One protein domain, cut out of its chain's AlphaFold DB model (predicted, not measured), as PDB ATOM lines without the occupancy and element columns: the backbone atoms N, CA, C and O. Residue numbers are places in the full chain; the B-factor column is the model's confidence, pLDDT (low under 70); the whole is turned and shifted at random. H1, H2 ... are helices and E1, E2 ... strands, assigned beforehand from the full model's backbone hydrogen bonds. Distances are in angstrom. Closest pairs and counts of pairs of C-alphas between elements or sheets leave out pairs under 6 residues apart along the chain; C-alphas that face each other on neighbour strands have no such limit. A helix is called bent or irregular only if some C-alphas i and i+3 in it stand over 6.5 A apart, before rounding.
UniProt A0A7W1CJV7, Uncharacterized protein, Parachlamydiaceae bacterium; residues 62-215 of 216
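What this domain is: This is residues 62 to 215 of the 216 residues of an uncharacterized protein of Parachlamydiaceae bacterium (UniProt A0A7W1CJV7). A strongly twisted sheet of six strands curls round one long helix, H4, while the irregular helix H1 packs across its opposite face. The short H3 joins H1 to a cluster with H2 and the small hairpin of E7 and E8, and the two-stranded pair E6 and E9 sits by the end of E3. The printed part has 154 residues, in the order E1 H1 H2 H3 E2 E3 E4 H4 E5 E6 E7 E8 E9 E10, of mixed class. The large sheet runs E1, E2, E3, E4, E5, E10 and is mixed. The whole is compact, with a radius of gyration of the C-alphas of 14.5 A and spans of 40 by 34 by 26 A.

How they stand to each other: Start at E1, residues 62 to 66, an edge strand antiparallel to E2, residues 105 to 112; look for N 64 and O 109, 2.9 A apart. E2 forms a hairpin with E3, residues 120 to 130, where N 108 and O 124 are 2.9 A apart. E3 forms another with E4, residues 135 to 139, where N 127 and O 138 are 2.9 A apart; E2, E3 and E4 are a meander, each strand the antiparallel neighbour of the one before. E4 is parallel to E5, residues 170 to 173, with N 139 and O 171 2.8 A apart. With H4, residues 149 to 166, between them, they make a strand-helix-strand unit, two parallel neighbour strands with a helix between, whose crossover is right-handed. E5 is antiparallel to E10, residues 212 to 214, the other edge strand, with N 213 and O 172 2.8 A apart. H4 is on the sheet; its closest C-alphas to E1 are those of Ala 154 and Ala 63, 6.2 A. On the opposite face find H1, residues 69 to 78, at a height over the sheet of 8.4 A, running across the strands at 65 degrees to E2 on the local plane. It is irregular: C-alphas 73 and 76 are 7.5 A apart. H3, residues 97 to 101, touches H1, closest at the C-alphas of Tyr 99 and Leu 72, 6.4 A, and only grazes the sheet. E7, residues 194 to 196, and E8, residues 201 to 203, form a hairpin, with N 196 and O 201 2.8 A apart. H2, residues 90 to 93, is not on the sheet; its closest C-alphas to E8 are those of Leu 92 and Ile 202, 6.6 A. E6, residues 184 to 187, and E9, residues 206 to 209, are antiparallel, with N 184 and O 209 2.9 A apart; Met 185 and Trp 130, the closest C-alphas of E6 and E3, are 5.0 A apart. E9 runs on into E10 at 64 degrees. In H3 and H4 every O i to N i+4 pair is within hydrogen-bond range, in H1 4 of 6 are, and H2 is too short for one.

Where its parts are: Find C-alpha 62 at (-31.444, -6.065, 36.066), where E1 begins. E3, the longest strand, measures 29.2 A and E2 22.4 A. H4 begins at C-alpha 149, (-30.967, -7.030, 50.545), and runs 25.8 A; E10 ends at C-alpha 214, (-12.827, -0.164, 52.773).

The domain as a whole: The two C-alphas farthest apart are those of Glu 114 and Gly 181, 41.9 A. The printed part has no cut, and its one long link, of 11 residues, joins H1 to H2. The mean pLDDT of the printed part is 90.3; look to residues 114 to 117 for values under 70.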
ATOM      1  N   ILE A  62     -32.849  -6.100  36.466       90.75
ATOM      2  CA  ILE A  62     -31.444  -6.065  36.066       90.75
ATOM      3  C   ILE A  62     -30.695  -5.051  36.920       90.75
ATOM      4  O   ILE A  62     -31.231  -3.996  37.256       90.75
ATOM      5  N   ALA A  63     -29.451  -5.377  37.263       92.94
ATOM      6  CA  ALA A  63     -28.518  -4.448  37.879       92.94
ATOM      7  C   ALA A  63     -27.484  -4.028  36.831       92.94
ATOM      8  O   ALA A  63     -26.861  -4.890  36.207       92.94
ATOM      9  N   VAL A  64     -27.300  -2.725  36.630       93.62
ATOM     10  CA  VAL A  64     -26.462  -2.194  35.546       93.62
ATOM     11  C   VAL A  64     -25.795  -0.871  35.941       93.62
ATOM     12  O   VAL A  64     -26.364  -0.075  36.685       93.62
ATOM     13  N   GLU A  65     -24.569  -0.650  35.459       94.50
ATOM     14  CA  GLU A  65     -23.963   0.687  35.376       94.50
ATOM     15  C   GLU A  65     -24.517   1.360  34.123       94.50
ATOM     16  O   GLU A  65     -24.354   0.818  33.032       94.50
ATOM     17  N   THR A  66     -25.174   2.505  34.271       90.69
ATOM     18  CA  THR A  66     -25.856   3.179  33.158       90.69
ATOM     19  C   THR A  66     -25.305   4.585  32.947       90.69
ATOM     20  O   THR A  66     -24.930   5.283  33.893       90.69
ATOM     21  N   ASP A  67     -25.214   4.978  31.684       90.06
ATOM     22  CA  ASP A  67     -24.956   6.334  31.203       90.06
ATOM     23  C   ASP A  67     -26.153   6.891  30.416       90.06
ATOM     24  O   ASP A  67     -26.047   7.943  29.785       90.06
ATOM     25  N   ASP A  68     -27.301   6.209  30.488       90.44
ATOM     26  CA  ASP A  68     -28.553   6.665  29.904       90.44
ATOM     27  C   ASP A  68     -28.977   7.999  30.547       90.44
ATOM     28  O   ASP A  68     -29.195   8.058  31.764       90.44
ATOM     29  N   PRO A  69     -29.139   9.077  29.758       89.25
ATOM     30  CA  PRO A  69     -29.570  10.365  30.277       89.25
ATOM     31  C   PRO A  69     -30.898  10.322  31.040       89.25
ATOM     32  O   PRO A  69     -31.075  11.088  31.987       89.25
ATOM     33  N   ILE A  70     -31.820   9.436  30.654       89.38
ATOM     34  CA  ILE A  70     -33.111   9.262  31.324       89.38
ATOM     35  C   ILE A  70     -32.889   8.667  32.711       89.38
ATOM     36  O   ILE A  70     -33.368   9.239  33.688       89.38
ATOM     37  N   ASP A  71     -32.105   7.590  32.823       90.31
ATOM     38  CA  ASP A  71     -31.779   6.988  34.120       90.31
ATOM     39  C   ASP A  71     -31.076   8.003  35.036       90.31
ATOM     40  O   ASP A  71     -31.378   8.095  36.226       90.31
ATOM     41  N   LEU A  72     -30.143   8.790  34.485       90.31
ATOM     42  CA  LEU A  72     -29.381   9.790  35.233       90.31
ATOM     43  C   LEU A  72     -30.277  10.921  35.757       90.31
ATOM     44  O   LEU A  72     -30.130  11.335  36.909       90.31
ATOM     45  N   LEU A  73     -31.221  11.403  34.945       89.19
ATOM     46  CA  LEU A  73     -32.151  12.464  35.337       89.19
ATOM     47  C   LEU A  73     -33.248  11.953  36.278       89.19
ATOM     48  O   LEU A  73     -33.600  12.640  37.235       89.19
ATOM     49  N   LEU A  74     -33.771  10.749  36.045       89.88
ATOM     50  CA  LEU A  74     -34.862  10.165  36.829       89.88
ATOM     51  C   LEU A  74     -34.387   9.391  38.061       89.88
ATOM     52  O   LEU A  74     -35.219   8.922  38.837       89.88
ATOM     53  N   CYS A  75     -33.077   9.315  38.311       88.50
ATOM     54  CA  CYS A  75     -32.513   8.509  39.391       88.50
ATOM     55  C   CYS A  75     -33.094   8.812  40.778       88.50
ATOM     56  O   CYS A  75     -33.249   7.905  41.595       88.50
ATOM     57  N   GLY A  76     -33.426  10.069  41.068       84.81
ATOM     58  CA  GLY A  76     -34.125  10.411  42.301       84.81
ATOM     59  C   GLY A  76     -35.639  10.476  42.179       84.81
ATOM     60  O   GLY A  76     -36.316  10.352  43.191       84.81
ATOM     61  N   THR A  77     -36.183  10.643  40.977       86.56
ATOM     62  CA  THR A  77     -37.635  10.676  40.756       86.56
ATOM     63  C   THR A  77     -38.251   9.289  40.941       86.56
ATOM     64  O   THR A  77     -39.271   9.147  41.619       86.56
ATOM     65  N   ASP A  78     -37.596   8.268  40.388       85.44
ATOM     66  CA  ASP A  78     -38.055   6.878  40.418       85.44
ATOM     67  C   ASP A  78     -37.828   6.201  41.772       85.44
ATOM     68  O   ASP A  78     -38.628   5.358  42.191       85.44
ATOM     69  N   VAL A  79     -36.759   6.597  42.470       82.12
ATOM     70  CA  VAL A  79     -36.355   6.022  43.754       82.12
ATOM     71  C   VAL A  79     -36.742   6.952  44.897       82.12
ATOM     72  O   VAL A  79     -36.295   8.095  44.972       82.12
ATOM     73  N   ARG A  80     -37.551   6.440  45.828       74.69
ATOM     74  CA  ARG A  80     -38.006   7.181  47.015       74.69
ATOM     75  C   ARG A  80     -36.841   7.650  47.898       74.69
ATOM     76  O   ARG A  80     -35.727   7.133  47.816       74.69
ATOM     77  N   ASP A  81     -37.129   8.643  48.739       78.56
ATOM     78  CA  ASP A  81     -36.205   9.277  49.698       78.56
ATOM     79  C   ASP A  81     -35.025  10.040  49.077       78.56
ATOM     80  O   ASP A  81     -34.137  10.518  49.785       78.56
ATOM     81  N   SER A  82     -35.001  10.183  47.752       79.19
ATOM     82  CA  SER A  82     -34.007  10.997  47.071       79.19
ATOM     83  C   SER A  82     -34.395  12.474  47.080       79.19
ATOM     84  O   SER A  82     -35.505  12.840  46.696       79.19
ATOM     85  N   CYS A  83     -33.437  13.338  47.415       77.94
ATOM     86  CA  CYS A  83     -33.570  14.787  47.255       77.94
ATOM     87  C   CYS A  83     -33.351  15.272  45.807       77.94
ATOM     88  O   CYS A  83     -33.549  16.448  45.521       77.94
ATOM     89  N   GLN A  84     -32.920  14.394  44.897       80.62
ATOM     90  CA  GLN A  84     -32.515  14.731  43.525       80.62
ATOM     91  C   GLN A  84     -33.605  14.343  42.519       80.62
ATOM     92  O   GLN A  84     -33.419  13.430  41.718       80.62
ATOM     93  N   ARG A  85     -34.777  14.969  42.600       83.69
ATOM     94  CA  ARG A  85     -35.934  14.613  41.765       83.69
ATOM     95  C   ARG A  85     -36.185  15.694  40.738       83.69
ATOM     96  O   ARG A  85     -36.265  16.845  41.128       83.69
ATOM     97  N   VAL A  86     -36.429  15.370  39.471       86.06
ATOM     98  CA  VAL A  86     -36.678  16.407  38.440       86.06
ATOM     99  C   VAL A  86     -37.862  17.329  38.767       86.06
ATOM    100  O   VAL A  86     -37.864  18.487  38.361       86.06
ATOM    101  N   ASP A  87     -38.835  16.826  39.530       86.38
ATOM    102  CA  ASP A  87     -40.034  17.530  39.997       86.38
ATOM    103  C   ASP A  87     -39.882  18.173  41.395       86.38
ATOM    104  O   ASP A  87     -40.841  18.728  41.928       86.38
ATOM    105  N   GLY A  88     -38.693  18.082  42.002       84.75
ATOM    106  CA  GLY A  88     -38.380  18.583  43.343       84.75
ATOM    107  C   GLY A  88     -37.840  20.019  43.392       84.75
ATOM    108  O   GLY A  88     -38.069  20.836  42.501       84.75
ATOM    109  N   ASP A  89     -37.089  20.331  44.452       84.31
ATOM    110  CA  ASP A  89     -36.463  21.645  44.644       84.31
ATOM    111  C   ASP A  89     -35.358  21.902  43.602       84.31
ATOM    112  O   ASP A  89     -34.324  21.225  43.570       84.31
ATOM    113  N   ALA A  90     -35.541  22.946  42.787       85.19
ATOM    114  CA  ALA A  90     -34.588  23.378  41.768       85.19
ATOM    115  C   ALA A  90     -33.168  23.621  42.319       85.19
ATOM    116  O   ALA A  90     -32.181  23.404  41.606       85.19
ATOM    117  N   HIS A  91     -33.042  24.031  43.586       84.94
ATOM    118  CA  HIS A  91     -31.750  24.219  44.239       84.94
ATOM    119  C   HIS A  91     -30.956  22.912  44.352       84.94
ATOM    120  O   HIS A  91     -29.734  22.932  44.199       84.94
ATOM    121  N   LEU A  92     -31.634  21.787  44.585       82.81
ATOM    122  CA  LEU A  92     -31.023  20.459  44.687       82.81
ATOM    123  C   LEU A  92     -30.883  19.814  43.300       82.81
ATOM    124  O   LEU A  92     -29.887  19.152  43.004       82.81
ATOM    125  N   ASN A  93     -31.828  20.088  42.403       83.88
ATOM    126  CA  ASN A  93     -31.886  19.473  41.078       83.88
ATOM    127  C   ASN A  93     -30.791  19.937  40.128       83.88
ATOM    128  O   ASN A  93     -30.403  19.183  39.241       83.88
ATOM    129  N   LYS A  94     -30.223  21.133  40.319       85.25
ATOM    130  CA  LYS A  94     -29.066  21.574  39.518       85.25
ATOM    131  C   LYS A  94     -27.874  20.607  39.610       85.25
ATOM    132  O   LYS A  94     -27.057  20.573  38.698       85.25
ATOM    133  N   GLY A  95     -27.793  19.808  40.681       86.50
ATOM    134  CA  GLY A  95     -26.793  18.753  40.833       86.50
ATOM    135  C   GLY A  95     -27.014  17.531  39.931       86.50
ATOM    136  O   GLY A  95     -26.040  16.846  39.640       86.50
ATOM    137  N   LEU A  96     -28.239  17.284  39.439       87.38
ATOM    138  CA  LEU A  96     -28.546  16.178  38.511       87.38
ATOM    139  C   LEU A  96     -27.776  16.310  37.196       87.38
ATOM    140  O   LEU A  96     -27.287  15.323  36.653       87.38
ATOM    141  N   LEU A  97     -27.605  17.546  36.714       86.94
ATOM    142  CA  LEU A  97     -26.817  17.823  35.511       86.94
ATOM    143  C   LEU A  97     -25.345  17.428  35.687       86.94
ATOM    144  O   LEU A  97     -24.681  17.087  34.710       86.94
ATOM    145  N   GLY A  98     -24.847  17.398  36.926       87.75
ATOM    146  CA  GLY A  98     -23.497  16.933  37.227       87.75
ATOM    147  C   GLY A  98     -23.260  15.467  36.876       87.75
ATOM    148  O   GLY A  98     -22.127  15.104  36.572       87.75
ATOM    149  N   TYR A  99     -24.304  14.634  36.841       89.06
ATOM    150  CA  TYR A  99     -24.181  13.229  36.440       89.06
ATOM    151  C   TYR A  99     -24.057  13.045  34.931       89.06
ATOM    152  O   TYR A  99     -23.446  12.081  34.484       89.06
ATOM    153  N   LEU A 100     -24.605  13.978  34.150       89.50
ATOM    154  CA  LEU A 100     -24.491  13.985  32.690       89.50
ATOM    155  C   LEU A 100     -23.152  14.564  32.234       89.50
ATOM    156  O   LEU A 100     -22.558  14.095  31.268       89.50
ATOM    157  N   MET A 101     -22.699  15.618  32.917       90.31
ATOM    158  CA  MET A 101     -21.572  16.427  32.461       90.31
ATOM    159  C   MET A 101     -20.223  15.926  32.974       90.31
ATOM    160  O   MET A 101     -19.206  16.175  32.330       90.31
ATOM    161  N   ASP A 102     -20.189  15.253  34.126       91.44
ATOM    162  CA  ASP A 102     -18.941  14.850  34.767       91.44
ATOM    163  C   ASP A 102     -18.752  13.330  34.777       91.44
ATOM    164  O   ASP A 102     -19.345  12.605  35.577       91.44
ATOM    165  N   GLY A 103     -17.851  12.857  33.914       89.12
ATOM    166  CA  GLY A 103     -17.550  11.435  33.748       89.12
ATOM    167  C   GLY A 103     -16.945  10.749  34.976       89.12
ATOM    168  O   GLY A 103     -16.868   9.519  34.987       89.12
ATOM    169  N   LYS A 104     -16.534  11.498  36.015       92.12
ATOM    170  CA  LYS A 104     -16.101  10.908  37.294       92.12
ATOM    171  C   LYS A 104     -17.265  10.304  38.082       92.12
ATOM    172  O   LYS A 104     -17.029   9.481  38.969       92.12
ATOM    173  N   ASN A 105     -18.490  10.725  37.769       91.88
ATOM    174  CA  ASN A 105     -19.717  10.250  38.379       91.88
ATOM    175  C   ASN A 105     -20.317   9.144  37.504       91.88
ATOM    176  O   ASN A 105     -20.496   9.303  36.297       91.88
ATOM    177  N   LYS A 106     -20.639   8.009  38.120       93.31
ATOM    178  CA  LYS A 106     -21.391   6.920  37.491       93.31
ATOM    179  C   LYS A 106     -22.542   6.527  38.390       93.31
ATOM    180  O   LYS A 106     -22.423   6.597  39.610       93.31
ATOM    181  N   ILE A 107     -23.644   6.092  37.798       94.12
ATOM    182  CA  ILE A 107     -24.764   5.552  38.554       94.12
ATOM    183  C   ILE A 107     -24.859   4.046  38.331       94.12
ATOM    184  O   ILE A 107     -24.742   3.546  37.211       94.12
ATOM    185  N   LEU A 108     -25.070   3.327  39.426       96.06
ATOM    186  CA  LEU A 108     -25.486   1.938  39.407       96.06
ATOM    187  C   LEU A 108     -26.971   1.895  39.735       96.06
ATOM    188  O   LEU A 108     -27.407   2.508  40.712       96.06
ATOM    189  N   VAL A 109     -27.739   1.159  38.942       95.00
ATOM    190  CA  VAL A 109     -29.186   1.034  39.119       95.00
ATOM    191  C   VAL A 109     -29.599  -0.425  39.157       95.00
ATOM    192  O   VAL A 109     -29.026  -1.266  38.465       95.00
ATOM    193  N   VAL A 110     -30.628  -0.713  39.948       93.81
ATOM    194  CA  VAL A 110     -31.482  -1.881  39.751       93.81
ATOM    195  C   VAL A 110     -32.789  -1.385  39.163       93.81
ATOM    196  O   VAL A 110     -33.468  -0.573  39.791       93.81
ATOM    197  N   LYS A 111     -33.151  -1.875  37.980       91.25
ATOM    198  CA  LYS A 111     -34.374  -1.475  37.279       91.25
ATOM    199  C   LYS A 111     -35.099  -2.665  36.666       91.25
ATOM    200  O   LYS A 111     -34.519  -3.742  36.513       91.25
ATOM    201  N   SER A 112     -36.382  -2.489  36.363       87.00
ATOM    202  CA  SER A 112     -37.153  -3.486  35.611       87.00
ATOM    203  C   SER A 112     -36.520  -3.713  34.230       87.00
ATOM    204  O   SER A 112     -36.007  -2.775  33.628       87.00
ATOM    205  N   ALA A 113     -36.567  -4.937  33.704       74.12
ATOM    206  CA  ALA A 113     -35.936  -5.338  32.440       74.12
ATOM    207  C   ALA A 113     -36.622  -4.769  31.176       74.12
ATOM    208  O   ALA A 113     -36.410  -5.267  30.073       74.12
ATOM    209  N   GLU A 114     -37.421  -3.715  31.314       65.12
ATOM    210  CA  GLU A 114     -38.131  -3.020  30.236       65.12
ATOM    211  C   GLU A 114     -37.242  -1.920  29.621       65.12
ATOM    212  O   GLU A 114     -37.606  -0.753  29.557       65.12
ATOM    213  N   GLY A 115     -36.024  -2.282  29.199       59.34
ATOM    214  CA  GLY A 115     -35.115  -1.386  28.468       59.34
ATOM    215  C   GLY A 115     -34.888  -0.007  29.120       59.34
ATOM    216  O   GLY A 115     -34.581   0.092  30.309       59.34
ATOM    217  N   HIS A 116     -35.011   1.056  28.316       53.34
ATOM    218  CA  HIS A 116     -34.887   2.465  28.728       53.34
ATOM    219  C   HIS A 116     -36.115   2.995  29.500       53.34
ATOM    220  O   HIS A 116     -36.069   4.085  30.056       53.34
ATOM    221  N   GLU A 117     -37.207   2.227  29.549       64.94
ATOM    222  CA  GLU A 117     -38.457   2.581  30.241       64.94
ATOM    223  C   GLU A 117     -38.561   1.921  31.626       64.94
ATOM    224  O   GLU A 117     -39.460   2.215  32.415       64.94
ATOM    225  N   GLY A 118     -37.626   1.018  31.934       74.31
ATOM    226  CA  GLY A 118     -37.584   0.292  33.188       74.31
ATOM    227  C   GLY A 118     -37.396   1.233  34.370       74.31
ATOM    228  O   GLY A 118     -36.304   1.748  34.593       74.31
ATOM    229  N   LYS A 119     -38.448   1.383  35.178       86.38
ATOM    230  CA  LYS A 119     -38.415   2.183  36.405       86.38
ATOM    231  C   LYS A 119     -37.284   1.742  37.338       86.38
ATOM    232  O   LYS A 119     -37.142   0.547  37.637       86.38
ATOM    233  N   ILE A 120     -36.526   2.708  37.851       91.44
ATOM    234  CA  ILE A 120     -35.450   2.442  38.811       91.44
ATOM    235  C   ILE A 120     -36.059   2.057  40.166       91.44
ATOM    236  O   ILE A 120     -36.875   2.773  40.739       91.44
ATOM    237  N   LYS A 121     -35.646   0.905  40.697       91.69
ATOM    238  CA  LYS A 121     -36.087   0.381  42.000       91.69
ATOM    239  C   LYS A 121     -35.067   0.616  43.107       91.69
ATOM    240  O   LYS A 121     -35.445   0.764  44.264       91.69
ATOM    241  N   ALA A 122     -33.786   0.632  42.755       93.88
ATOM    242  CA  ALA A 122     -32.702   0.945  43.670       93.88
ATOM    243  C   ALA A 122     -31.540   1.590  42.918       93.88
ATOM    244  O   ALA A 122     -31.364   1.349  41.723       93.88
ATOM    245  N   ARG A 123     -30.727   2.380  43.616       94.69
ATOM    246  CA  ARG A 123     -29.545   3.006  43.024       94.69
ATOM    247  C   ARG A 123     -28.427   3.244  44.022       94.69
ATOM    248  O   ARG A 123     -28.657   3.315  45.230       94.69
ATOM    249  N   CYS A 124     -27.239   3.483  43.491       95.06
ATOM    250  CA  CYS A 124     -26.194   4.236  44.170       95.06
ATOM    251  C   CYS A 124     -25.340   4.998  43.158       95.06
ATOM    252  O   CYS A 124     -25.307   4.669  41.971       95.06
ATOM    253  N   LEU A 125     -24.646   6.023  43.642       94.75
ATOM    254  CA  LEU A 125     -23.652   6.741  42.857       94.75
ATOM    255  C   LEU A 125     -22.258   6.217  43.187       94.75
ATOM    256  O   LEU A 125     -21.935   5.926  44.340       94.75
ATOM    257  N   LEU A 126     -21.434   6.122  42.153       96.00
ATOM    258  CA  LEU A 126     -20.006   5.889  42.231       96.00
ATOM    259  C   LEU A 126     -19.277   7.159  41.825       96.00
ATOM    260  O   LEU A 126     -19.627   7.793  40.828       96.00
ATOM    261  N   ARG A 127     -18.233   7.496  42.578       95.62
ATOM    262  CA  ARG A 127     -17.399   8.663  42.310       95.62
ATOM    263  C   ARG A 127     -15.937   8.302  42.300       95.62
ATOM    264  O   ARG A 127     -15.435   7.730  43.266       95.62
ATOM    265  N   LEU A 128     -15.248   8.690  41.238       97.00
ATOM    266  CA  LEU A 128     -13.795   8.663  41.217       97.00
ATOM    267  C   LEU A 128     -13.260   9.882  41.981       97.00
ATOM    268  O   LEU A 128     -13.510  11.022  41.590       97.00
ATOM    269  N   LEU A 129     -12.546   9.638  43.079       97.25
ATOM    270  CA  LEU A 129     -11.980  10.664  43.961       97.25
ATOM    271  C   LEU A 129     -10.465  10.473  44.117       97.25
ATOM    272  O   LEU A 129      -9.910   9.443  43.733       97.25
ATOM    273  N   TRP A 130      -9.798  11.469  44.698       98.06
ATOM    274  CA  TRP A 130      -8.366  11.446  44.994       98.06
ATOM    275  C   TRP A 130      -8.119  11.294  46.496       98.06
ATOM    276  O   TRP A 130      -8.710  12.029  47.280       98.06
ATOM    277  N   ASP A 131      -7.239  10.383  46.919       97.62
ATOM    278  CA  ASP A 131      -6.897  10.216  48.345       97.62
ATOM    279  C   ASP A 131      -5.636  10.985  48.791       97.62
ATOM    280  O   ASP A 131      -5.202  10.851  49.935       97.62
ATOM    281  N   GLY A 132      -5.034  11.757  47.879       97.56
ATOM    282  CA  GLY A 132      -3.743  12.425  48.064       97.56
ATOM    283  C   GLY A 132      -2.593  11.770  47.295       97.56
ATOM    284  O   GLY A 132      -1.656  12.466  46.916       97.56
ATOM    285  N   GLU A 133      -2.696  10.477  46.991       97.44
ATOM    286  CA  GLU A 133      -1.639   9.680  46.350       97.44
ATOM    287  C   GLU A 133      -2.127   8.899  45.126       97.44
ATOM    288  O   GLU A 133      -1.369   8.711  44.175       97.44
ATOM    289  N   LYS A 134      -3.372   8.416  45.150       97.44
ATOM    290  CA  LYS A 134      -3.941   7.542  44.125       97.44
ATOM    291  C   LYS A 134      -5.445   7.772  43.944       97.44
ATOM    292  O   LYS A 134      -6.117   8.286  44.847       97.44
ATOM    293  N   PRO A 135      -6.002   7.374  42.785       97.88
ATOM    294  CA  PRO A 135      -7.441   7.395  42.601       97.88
ATOM    295  C   PRO A 135      -8.110   6.316  43.459       97.88
ATOM    296  O   PRO A 135      -7.567   5.227  43.664       97.88
ATOM    297  N   VAL A 136      -9.312   6.619  43.936       98.12
ATOM    298  CA  VAL A 136     -10.175   5.698  44.681       98.12
ATOM    299  C   VAL A 136     -11.602   5.789  44.160       98.12
ATOM    300  O   VAL A 136     -12.040   6.848  43.706       98.12
ATOM    301  N   LEU A 137     -12.343   4.689  44.246       98.06
ATOM    302  CA  LEU A 137     -13.761   4.655  43.919       98.06
ATOM    303  C   LEU A 137     -14.572   4.771  45.210       98.06
ATOM    304  O   LEU A 137     -14.462   3.935  46.103       98.06
ATOM    305  N   PHE A 138     -15.384   5.814  45.322       97.62
ATOM    306  CA  PHE A 138     -16.284   6.021  46.448       97.62
ATOM    307  C   PHE A 138     -17.711   5.638  46.062       97.62
ATOM    308  O   PHE A 138     -18.262   6.170  45.101       97.62
ATOM    309  N   MET A 139     -18.303   4.725  46.826       96.94
ATOM    310  CA  MET A 139     -19.695   4.316  46.720       96.94
ATOM    311  C   MET A 139     -20.536   5.120  47.708       96.94
ATOM    312  O   MET A 139     -20.350   5.036  48.926       96.94
ATOM    313  N   GLU A 140     -21.464   5.908  47.169       94.44
ATOM    314  CA  GLU A 140     -22.408   6.690  47.959       94.44
ATOM    315  C   GLU A 140     -23.461   5.801  48.633       94.44
ATOM    316  O   GLU A 140     -23.502   4.576  48.475       94.44
ATOM    317  N   ARG A 141     -24.335   6.444  49.410       92.69
ATOM    318  CA  ARG A 141     -25.462   5.788  50.064       92.69
ATOM    319  C   ARG A 141     -26.320   5.030  49.039       92.69
ATOM    320  O   ARG A 141     -26.575   5.497  47.931       92.69
ATOM    321  N   LEU A 142     -26.791   3.858  49.458       93.56
ATOM    322  CA  LEU A 142     -27.777   3.072  48.727       93.56
ATOM    323  C   LEU A 142     -29.169   3.686  48.894       93.56
ATOM    324  O   LEU A 142     -29.568   4.016  50.011       93.56
ATOM    325  N   TYR A 143     -29.908   3.775  47.794       91.75
ATOM    326  CA  TYR A 143     -31.309   4.180  47.784       91.75
ATOM    327  C   TYR A 143     -32.201   3.063  47.226       91.75
ATOM    328  O   TYR A 143     -31.763   2.349  46.318       91.75
ATOM    329  N   PRO A 144     -33.447   2.921  47.718       91.81
ATOM    330  CA  PRO A 144     -34.060   3.712  48.797       91.81
ATOM    331  C   PRO A 144     -33.447   3.384  50.171       91.81
ATOM    332  O   PRO A 144     -32.659   2.446  50.288       91.81
ATOM    333  N   PHE A 145     -33.784   4.139  51.222       85.69
ATOM    334  CA  PHE A 145     -33.209   3.897  52.557       85.69
ATOM    335  C   PHE A 145     -33.519   2.479  53.075       85.69
ATOM    336  O   PHE A 145     -32.673   1.829  53.688       85.69
ATOM    337  N   ASN A 146     -34.712   1.966  52.769       86.94
ATOM    338  CA  ASN A 146     -35.162   0.600  53.039       86.94
ATOM    339  C   ASN A 146     -34.891  -0.365  51.865       86.94
ATOM    340  O   ASN A 146     -35.739  -1.191  51.527       86.94
ATOM    341  N   ILE A 147     -33.723  -0.258  51.223       91.25
ATOM    342  CA  ILE A 147     -33.336  -1.109  50.090       91.25
ATOM    343  C   ILE A 147     -33.455  -2.611  50.407       91.25
ATOM    344  O   ILE A 147     -33.060  -3.087  51.475       91.25
ATOM    345  N   LEU A 148     -33.964  -3.388  49.444       90.19
ATOM    346  CA  LEU A 148     -34.017  -4.845  49.562       90.19
ATOM    347  C   LEU A 148     -32.596  -5.438  49.593       90.19
ATOM    348  O   LEU A 148     -31.773  -5.067  48.751       90.19
ATOM    349  N   PRO A 149     -32.304  -6.438  50.452       92.81
ATOM    350  CA  PRO A 149     -30.967  -7.030  50.545       92.81
ATOM    351  C   PRO A 149     -30.401  -7.521  49.205       92.81
ATOM    352  O   PRO A 149     -29.224  -7.312  48.926       92.81
ATOM    353  N   LYS A 150     -31.245  -8.102  48.337       93.06
ATOM    354  CA  LYS A 150     -30.844  -8.544  46.990       93.06
ATOM    355  C   LYS A 150     -30.370  -7.389  46.095       93.06
ATOM    356  O   LYS A 150     -29.440  -7.562  45.317       93.06
ATOM    357  N   HIS A 151     -30.992  -6.213  46.206       94.94
ATOM    358  CA  HIS A 151     -30.639  -5.034  45.411       94.94
ATOM    359  C   HIS A 151     -29.341  -4.421  45.921       94.94
ATOM    360  O   HIS A 151     -28.459  -4.126  45.124       94.94
ATOM    361  N   ALA A 152     -29.190  -4.316  47.245       94.94
ATOM    362  CA  ALA A 152     -27.950  -3.862  47.865       94.94
ATOM    363  C   ALA A 152     -26.757  -4.739  47.451       94.94
ATOM    364  O   ALA A 152     -25.743  -4.218  46.996       94.94
ATOM    365  N   GLN A 153     -26.907  -6.066  47.522       94.81
ATOM    366  CA  GLN A 153     -25.872  -7.015  47.098       94.81
ATOM    367  C   GLN A 153     -25.520  -6.872  45.613       94.81
ATOM    368  O   GLN A 153     -24.342  -6.898  45.263       94.81
ATOM    369  N   ALA A 154     -26.515  -6.691  44.740       95.56
ATOM    370  CA  ALA A 154     -26.279  -6.515  43.310       95.56
ATOM    371  C   ALA A 154     -25.505  -5.219  43.002       95.56
ATOM    372  O   ALA A 154     -24.558  -5.239  42.216       95.56
ATOM    373  N   LEU A 155     -25.862  -4.108  43.654       97.06
ATOM    374  CA  LEU A 155     -25.165  -2.827  43.501       97.06
ATOM    375  C   LEU A 155     -23.737  -2.885  44.063       97.06
ATOM    376  O   LEU A 155     -22.805  -2.429  43.405       97.06
ATOM    377  N   GLU A 156     -23.534  -3.491  45.237       96.69
ATOM    378  CA  GLU A 156     -22.191  -3.693  45.799       96.69
ATOM    379  C   GLU A 156     -21.325  -4.584  44.896       96.69
ATOM    380  O   GLU A 156     -20.148  -4.288  44.689       96.69
ATOM    381  N   ALA A 157     -21.889  -5.645  44.309       96.38
ATOM    382  CA  ALA A 157     -21.167  -6.512  43.380       96.38
ATOM    383  C   ALA A 157     -20.720  -5.762  42.111       96.38
ATOM    384  O   ALA A 157     -19.582  -5.928  41.668       96.38
ATOM    385  N   LEU A 158     -21.579  -4.901  41.552       96.94
ATOM    386  CA  LEU A 158     -21.214  -4.036  40.425       96.94
ATOM    387  C   LEU A 158     -20.122  -3.032  40.801       96.94
ATOM    388  O   LEU A 158     -19.170  -2.857  40.041       96.94
ATOM    389  N   ALA A 159     -20.227  -2.411  41.977       97.81
ATOM    390  CA  ALA A 159     -19.232  -1.465  42.467       97.81
ATOM    391  C   ALA A 159     -17.853  -2.123  42.628       97.81
ATOM    392  O   ALA A 159     -16.853  -1.561  42.179       97.81
ATOM    393  N   ARG A 160     -17.799  -3.335  43.199       97.38
ATOM    394  CA  ARG A 160     -16.562  -4.128  43.331       97.38
ATOM    395  C   ARG A 160     -15.973  -4.462  41.977       97.38
ATOM    396  O   ARG A 160     -14.828  -4.117  41.718       97.38
ATOM    397  N   LYS A 161     -16.790  -5.008  41.070       96.69
ATOM    398  CA  LYS A 161     -16.361  -5.298  39.699       96.69
ATOM    399  C   LYS A 161     -15.762  -4.057  39.032       96.69
ATOM    400  O   LYS A 161     -14.742  -4.161  38.358       96.69
ATOM    401  N   LYS A 162     -16.368  -2.880  39.217       96.75
ATOM    402  CA  LYS A 162     -15.849  -1.622  38.668       96.75
ATOM    403  C   LYS A 162     -14.516  -1.217  39.290       96.75
ATOM    404  O   LYS A 162     -13.608  -0.849  38.550       96.75
ATOM    405  N   ALA A 163     -14.394  -1.299  40.611       97.31
ATOM    406  CA  ALA A 163     -13.155  -1.009  41.324       97.31
ATOM    407  C   ALA A 163     -12.011  -1.938  40.883       97.31
ATOM    408  O   ALA A 163     -10.925  -1.452  40.568       97.31
ATOM    409  N   ASP A 164     -12.292  -3.237  40.752       97.50
ATOM    410  CA  ASP A 164     -11.337  -4.251  40.296       97.50
ATOM    411  C   ASP A 164     -10.870  -3.981  38.861       97.50
ATOM    412  O   ASP A 164      -9.672  -3.983  38.587       97.50
ATOM    413  N   MET A 165     -11.801  -3.678  37.944       96.75
ATOM    414  CA  MET A 165     -11.465  -3.324  36.556       96.75
ATOM    415  C   MET A 165     -10.588  -2.069  36.459       96.75
ATOM    416  O   MET A 165      -9.764  -1.968  35.555       96.75
ATOM    417  N   LEU A 166     -10.786  -1.105  37.361       96.50
ATOM    418  CA  LEU A 166     -10.007   0.132  37.413       96.50
ATOM    419  C   LEU A 166      -8.695  -0.022  38.201       96.50
ATOM    420  O   LEU A 166      -7.850   0.869  38.135       96.50
ATOM    421  N   GLY A 167      -8.522  -1.112  38.953       97.62
ATOM    422  CA  GLY A 167      -7.378  -1.314  39.840       97.62
ATOM    423  C   GLY A 167      -7.321  -0.316  41.002       97.62
ATOM    424  O   GLY A 167      -6.229   0.065  41.425       97.62
ATOM    425  N   VAL A 168      -8.474   0.138  41.507       97.88
ATOM    426  CA  VAL A 168      -8.562   1.158  42.571       97.88
ATOM    427  C   VAL A 168      -9.288   0.635  43.814       97.88
ATOM    428  O   VAL A 168     -10.159  -0.223  43.696       97.88
ATOM    429  N   PRO A 169      -8.995   1.161  45.019       97.69
ATOM    430  CA  PRO A 169      -9.760   0.828  46.220       97.69
ATOM    431  C   PRO A 169     -11.229   1.249  46.115       97.69
ATOM    432  O   PRO A 169     -11.522   2.343  45.628       97.69
ATOM    433  N   LEU A 170     -12.131   0.423  46.651       98.00
ATOM    434  CA  LEU A 170     -13.549   0.743  46.815       98.00
ATOM    435  C   LEU A 170     -13.852   1.148  48.257       98.00
ATOM    436  O   LEU A 170     -13.571   0.402  49.198       98.00
ATOM    437  N   LEU A 171     -14.447   2.325  48.431       97.62
ATOM    438  CA  LEU A 171     -14.666   2.962  49.725       97.62
ATOM    439  C   LEU A 171     -16.128   3.360  49.909       97.62
ATOM    440  O   LEU A 171     -16.809   3.688  48.942       97.62
ATOM    441  N   ARG A 172     -16.601   3.410  51.157       96.06
ATOM    442  CA  ARG A 172     -17.902   4.005  51.517       96.06
ATOM    443  C   ARG A 172     -17.885   4.623  52.911       96.06
ATOM    444  O   ARG A 172     -16.996   4.328  53.708       96.06
ATOM    445  N   ILE A 173     -18.894   5.428  53.244       93.44
ATOM    446  CA  ILE A 173     -19.190   5.775  54.643       93.44
ATOM    447  C   ILE A 173     -19.980   4.617  55.260       93.44
ATOM    448  O   ILE A 173     -21.011   4.213  54.722       93.44
ATOM    449  N   ALA A 174     -19.494   4.063  56.371       88.75
ATOM    450  CA  ALA A 174     -20.162   2.981  57.088       88.75
ATOM    451  C   ALA A 174     -19.788   2.975  58.574       88.75
ATOM    452  O   ALA A 174     -18.672   3.339  58.943       88.75
ATOM    453  N   ASP A 175     -20.684   2.465  59.420       84.44
ATOM    454  CA  ASP A 175     -20.419   2.336  60.860       84.44
ATOM    455  C   ASP A 175     -19.381   1.238  61.147       84.44
ATOM    456  O   ASP A 175     -18.522   1.359  62.023       84.44
ATOM    457  N   LYS A 176     -19.403   0.157  60.360       84.50
ATOM    458  CA  LYS A 176     -18.557  -1.036  60.526       84.50
ATOM    459  C   LYS A 176     -17.592  -1.213  59.355       84.50
ATOM    460  O   LYS A 176     -17.876  -0.767  58.249       84.50
ATOM    461  N   GLY A 177     -16.469  -1.875  59.619       87.38
ATOM    462  CA  GLY A 177     -15.402  -2.131  58.645       87.38
ATOM    463  C   GLY A 177     -14.088  -1.437  58.999       87.38
ATOM    464  O   GLY A 177     -14.028  -0.641  59.946       87.38
ATOM    465  N   GLU A 178     -13.059  -1.759  58.222       93.50
ATOM    466  CA  GLU A 178     -11.716  -1.195  58.328       93.50
ATOM    467  C   GLU A 178     -11.705   0.263  57.857       93.50
ATOM    468  O   GLU A 178     -12.193   0.583  56.773       93.50
ATOM    469  N   SER A 179     -11.169   1.155  58.692       95.62
ATOM    470  CA  SER A 179     -11.006   2.568  58.342       95.62
ATOM    471  C   SER A 179      -9.973   2.722  57.232       95.62
ATOM    472  O   SER A 179      -8.882   2.170  57.337       95.62
ATOM    473  N   TYR A 180     -10.277   3.524  56.208       96.06
ATOM    474  CA  TYR A 180      -9.295   3.852  55.172       96.06
ATOM    475  C   TYR A 180      -8.250   4.870  55.656       96.06
ATOM    476  O   TYR A 180      -7.143   4.936  55.134       96.06
ATOM    477  N   GLY A 181      -8.600   5.686  56.657       94.88
ATOM    478  CA  GLY A 181      -7.680   6.620  57.313       94.88
ATOM    479  C   GLY A 181      -7.285   7.864  56.505       94.88
ATOM    480  O   GLY A 181      -6.646   8.751  57.067       94.88
ATOM    481  N   LYS A 182      -7.685   7.976  55.233       96.44
ATOM    482  CA  LYS A 182      -7.404   9.141  54.377       96.44
ATOM    483  C   LYS A 182      -8.656   9.961  54.070       96.44
ATOM    484  O   LYS A 182      -9.775   9.448  54.072       96.44
ATOM    485  N   VAL A 183      -8.446  11.246  53.789       96.75
ATOM    486  CA  VAL A 183      -9.484  12.158  53.292       96.75
ATOM    487  C   VAL A 183      -9.615  11.966  51.786       96.75
ATOM    488  O   VAL A 183      -8.608  11.940  51.083       96.75
ATOM    489  N   LEU A 184     -10.844  11.834  51.292       97.44
ATOM    490  CA  LEU A 184     -11.102  11.740  49.857       97.44
ATOM    491  C   LEU A 184     -11.462  13.114  49.316       97.44
ATOM    492  O   LEU A 184     -12.287  13.800  49.909       97.44
ATOM    493  N   MET A 185     -10.881  13.494  48.187       97.00
ATOM    494  CA  MET A 185     -11.039  14.809  47.577       97.00
ATOM    495  C   MET A 185     -11.679  14.685  46.197       97.00
ATOM    496  O   MET A 185     -11.187  13.958  45.332       97.00
ATOM    497  N   ALA A 186     -12.739  15.454  45.969       95.12
ATOM    498  CA  ALA A 186     -13.176  15.791  44.624       95.12
ATOM    499  C   ALA A 186     -12.371  17.001  44.141       95.12
ATOM    500  O   ALA A 186     -12.386  18.062  44.765       95.12
ATOM    501  N   LEU A 187     -11.649  16.848  43.032       94.56
ATOM    502  CA  LEU A 187     -10.739  17.879  42.521       94.56
ATOM    503  C   LEU A 187     -11.437  18.929  41.635       94.56
ATOM    504  O   LEU A 187     -10.779  19.813  41.082       94.56
ATOM    505  N   GLY A 188     -12.766  18.879  41.528       91.88
ATOM    506  CA  GLY A 188     -13.546  19.633  40.549       91.88
ATOM    507  C   GLY A 188     -13.865  18.803  39.310       91.88
ATOM    508  O   GLY A 188     -13.568  17.609  39.245       91.88
ATOM    509  N   GLY A 189     -14.509  19.443  38.344       89.75
ATOM    510  CA  GLY A 189     -14.889  18.856  37.068       89.75
ATOM    511  C   GLY A 189     -15.567  19.894  36.174       89.75
ATOM    512  O   GLY A 189     -15.615  21.071  36.537       89.75
ATOM    513  N   PRO A 190     -16.072  19.488  35.000       92.06
ATOM    514  CA  PRO A 190     -16.745  20.393  34.071       92.06
ATOM    515  C   PRO A 190     -18.135  20.837  34.553       92.06
ATOM    516  O   PRO A 190     -18.652  21.839  34.061       92.06
ATOM    517  N   SER A 191     -18.754  20.118  35.500       90.81
ATOM    518  CA  SER A 191     -20.040  20.531  36.061       90.81
ATOM    519  C   SER A 191     -19.861  21.686  37.053       90.81
ATOM    520  O   SER A 191     -19.065  21.563  37.985       90.81
ATOM    521  N   PRO A 192     -20.626  22.787  36.932       88.44
ATOM    522  CA  PRO A 192     -20.569  23.885  37.896       88.44
ATOM    523  C   PRO A 192     -21.145  23.504  39.267       88.44
ATOM    524  O   PRO A 192     -20.808  24.130  40.271       88.44
ATOM    525  N   TRP A 193     -22.025  22.498  39.307       90.81
ATOM    526  CA  TRP A 193     -22.687  22.039  40.523       90.81
ATOM    527  C   TRP A 193     -22.727  20.518  40.576       90.81
ATOM    528  O   TRP A 193     -23.018  19.851  39.583       90.81
ATOM    529  N   GLU A 194     -22.498  19.972  41.762       89.38
ATOM    530  CA  GLU A 194     -22.641  18.547  42.033       89.38
ATOM    531  C   GLU A 194     -23.341  18.360  43.366       89.38
ATOM    532  O   GLU A 194     -22.995  19.016  44.346       89.38
ATOM    533  N   TYR A 195     -24.305  17.449  43.414       88.31
ATOM    534  CA  TYR A 195     -24.839  16.979  44.685       88.31
ATOM    535  C   TYR A 195     -24.019  15.774  45.132       88.31
ATOM    536  O   TYR A 195     -23.853  14.866  44.330       88.31
ATOM    537  N   CYS A 196     -23.556  15.718  46.379       87.25
ATOM    538  CA  CYS A 196     -22.908  14.541  46.958       87.25
ATOM    539  C   CYS A 196     -23.452  14.263  48.371       87.25
ATOM    540  O   CYS A 196     -23.362  15.106  49.266       87.25
ATOM    541  N   ASP A 197     -23.981  13.055  48.586       82.00
ATOM    542  CA  ASP A 197     -24.495  12.607  49.886       82.00
ATOM    543  C   ASP A 197     -23.367  12.509  50.920       82.00
ATOM    544  O   ASP A 197     -23.555  12.816  52.097       82.00
ATOM    545  N   GLY A 198     -22.162  12.140  50.471       73.94
ATOM    546  CA  GLY A 198     -20.964  12.072  51.311       73.94
ATOM    547  C   GLY A 198     -20.435  13.423  51.816       73.94
ATOM    548  O   GLY A 198     -19.647  13.431  52.759       73.94
ATOM    549  N   SER A 199     -20.862  14.549  51.228       75.50
ATOM    550  CA  SER A 199     -20.453  15.914  51.618       75.50
ATOM    551  C   SER A 199     -21.632  16.823  52.001       75.50
ATOM    552  O   SER A 199     -21.494  18.043  52.039       75.50
ATOM    553  N   ALA A 200     -22.774  16.219  52.349       73.44
ATOM    554  CA  ALA A 200     -23.979  16.892  52.841       73.44
ATOM    555  C   ALA A 200     -24.681  17.841  51.840       73.44
ATOM    556  O   ALA A 200     -25.333  18.796  52.261       73.44
ATOM    557  N   GLY A 201     -24.622  17.554  50.531       84.94
ATOM    558  CA  GLY A 201     -25.523  18.165  49.543       84.94
ATOM    559  C   GLY A 201     -24.824  18.810  48.348       84.94
ATOM    560  O   GLY A 201     -23.970  18.199  47.711       84.94
ATOM    561  N   ILE A 202     -25.256  20.022  47.989       88.00
ATOM    562  CA  ILE A 202     -24.798  20.744  46.795       88.00
ATOM    563  C   ILE A 202     -23.422  21.372  47.016       88.00
ATOM    564  O   ILE A 202     -23.202  22.124  47.961       88.00
ATOM    565  N   THR A 203     -22.529  21.139  46.062       89.75
ATOM    566  CA  THR A 203     -21.148  21.622  46.046       89.75
ATOM    567  C   THR A 203     -20.822  22.266  44.697       89.75
ATOM    568  O   THR A 203     -21.554  22.104  43.719       89.75
ATOM    569  N   ASN A 204     -19.691  22.966  44.627       89.81
ATOM    570  CA  ASN A 204     -19.108  23.490  43.386       89.81
ATOM    571  C   ASN A 204     -18.181  22.467  42.685       89.81
ATOM    572  O   ASN A 204     -17.238  22.854  41.996       89.81
ATOM    573  N   GLY A 205     -18.376  21.168  42.947       88.44
ATOM    574  CA  GLY A 205     -17.551  20.074  42.423       88.44
ATOM    575  C   GLY A 205     -16.238  19.828  43.177       88.44
ATOM    576  O   GLY A 205     -15.560  18.835  42.904       88.44
ATOM    577  N   LYS A 206     -15.872  20.691  44.139       92.94
ATOM    578  CA  LYS A 206     -14.731  20.494  45.046       92.94
ATOM    579  C   LYS A 206     -15.218  20.293  46.472       92.94
ATOM    580  O   LYS A 206     -15.867  21.167  47.039       92.94
ATOM    581  N   TYR A 207     -14.892  19.148  47.054       94.06
ATOM    582  CA  TYR A 207     -15.299  18.793  48.410       94.06
ATOM    583  C   TYR A 207     -14.422  17.675  48.970       94.06
ATOM    584  O   TYR A 207     -13.687  17.007  48.237       94.06
ATOM    585  N   GLU A 208     -14.533  17.466  50.278       95.31
ATOM    586  CA  GLU A 208     -13.841  16.411  51.006       95.31
ATOM    587  C   GLU A 208     -14.836  15.430  51.625       95.31
ATOM    588  O   GLU A 208     -15.902  15.825  52.098       95.31
ATOM    589  N   ILE A 209     -14.457  14.154  51.680       95.12
ATOM    590  CA  ILE A 209     -15.175  13.110  52.414       95.12
ATOM    591  C   ILE A 209     -14.227  12.498  53.443       95.12
ATOM    592  O   ILE A 209     -13.086  12.142  53.137       95.12
ATOM    593  N   ARG A 210     -14.709  12.364  54.682       94.56
ATOM    594  CA  ARG A 210     -13.961  11.831  55.831       94.56
ATOM    595  C   ARG A 210     -14.666  10.608  56.410       94.56
ATOM    596  O   ARG A 210     -15.850  10.396  56.171       94.56
ATOM    597  N   GLY A 211     -13.933   9.817  57.195       93.19
ATOM    598  CA  GLY A 211     -14.498   8.661  57.901       93.19
ATOM    599  C   GLY A 211     -14.897   7.506  56.979       93.19
ATOM    600  O   GLY A 211     -15.823   6.760  57.294       93.19
ATOM    601  N   THR A 212     -14.231   7.368  55.831       96.12
ATOM    602  CA  THR A 212     -14.507   6.282  54.893       96.12
ATOM    603  C   THR A 212     -13.867   4.974  55.339       96.12
ATOM    604  O   THR A 212     -12.871   4.934  56.070       96.12
ATOM    605  N   LYS A 213     -14.475   3.882  54.892       96.44
ATOM    606  CA  LYS A 213     -14.066   2.512  55.171       96.44
ATOM    607  C   LYS A 213     -13.898   1.744  53.875       96.44
ATOM    608  O   LYS A 213     -14.602   2.025  52.902       96.44
ATOM    609  N   LEU A 214     -12.991   0.773  53.882       95.00
ATOM    610  CA  LEU A 214     -12.827  -0.164  52.773       95.00
ATOM    611  C   LEU A 214     -14.073  -1.042  52.649       95.00
ATOM    612  O   LEU A 214     -14.542  -1.621  53.633       95.00
ATOM    613  N   LEU A 215     -14.606  -1.134  51.432       90.06
ATOM    614  CA  LEU A 215     -15.633  -2.109  51.098       90.06
ATOM    615  C   LEU A 215     -14.930  -3.426  50.737       90.06
ATOM    616  O   LEU A 215     -14.567  -3.642  49.584       90.06
TER     617      LEU A 215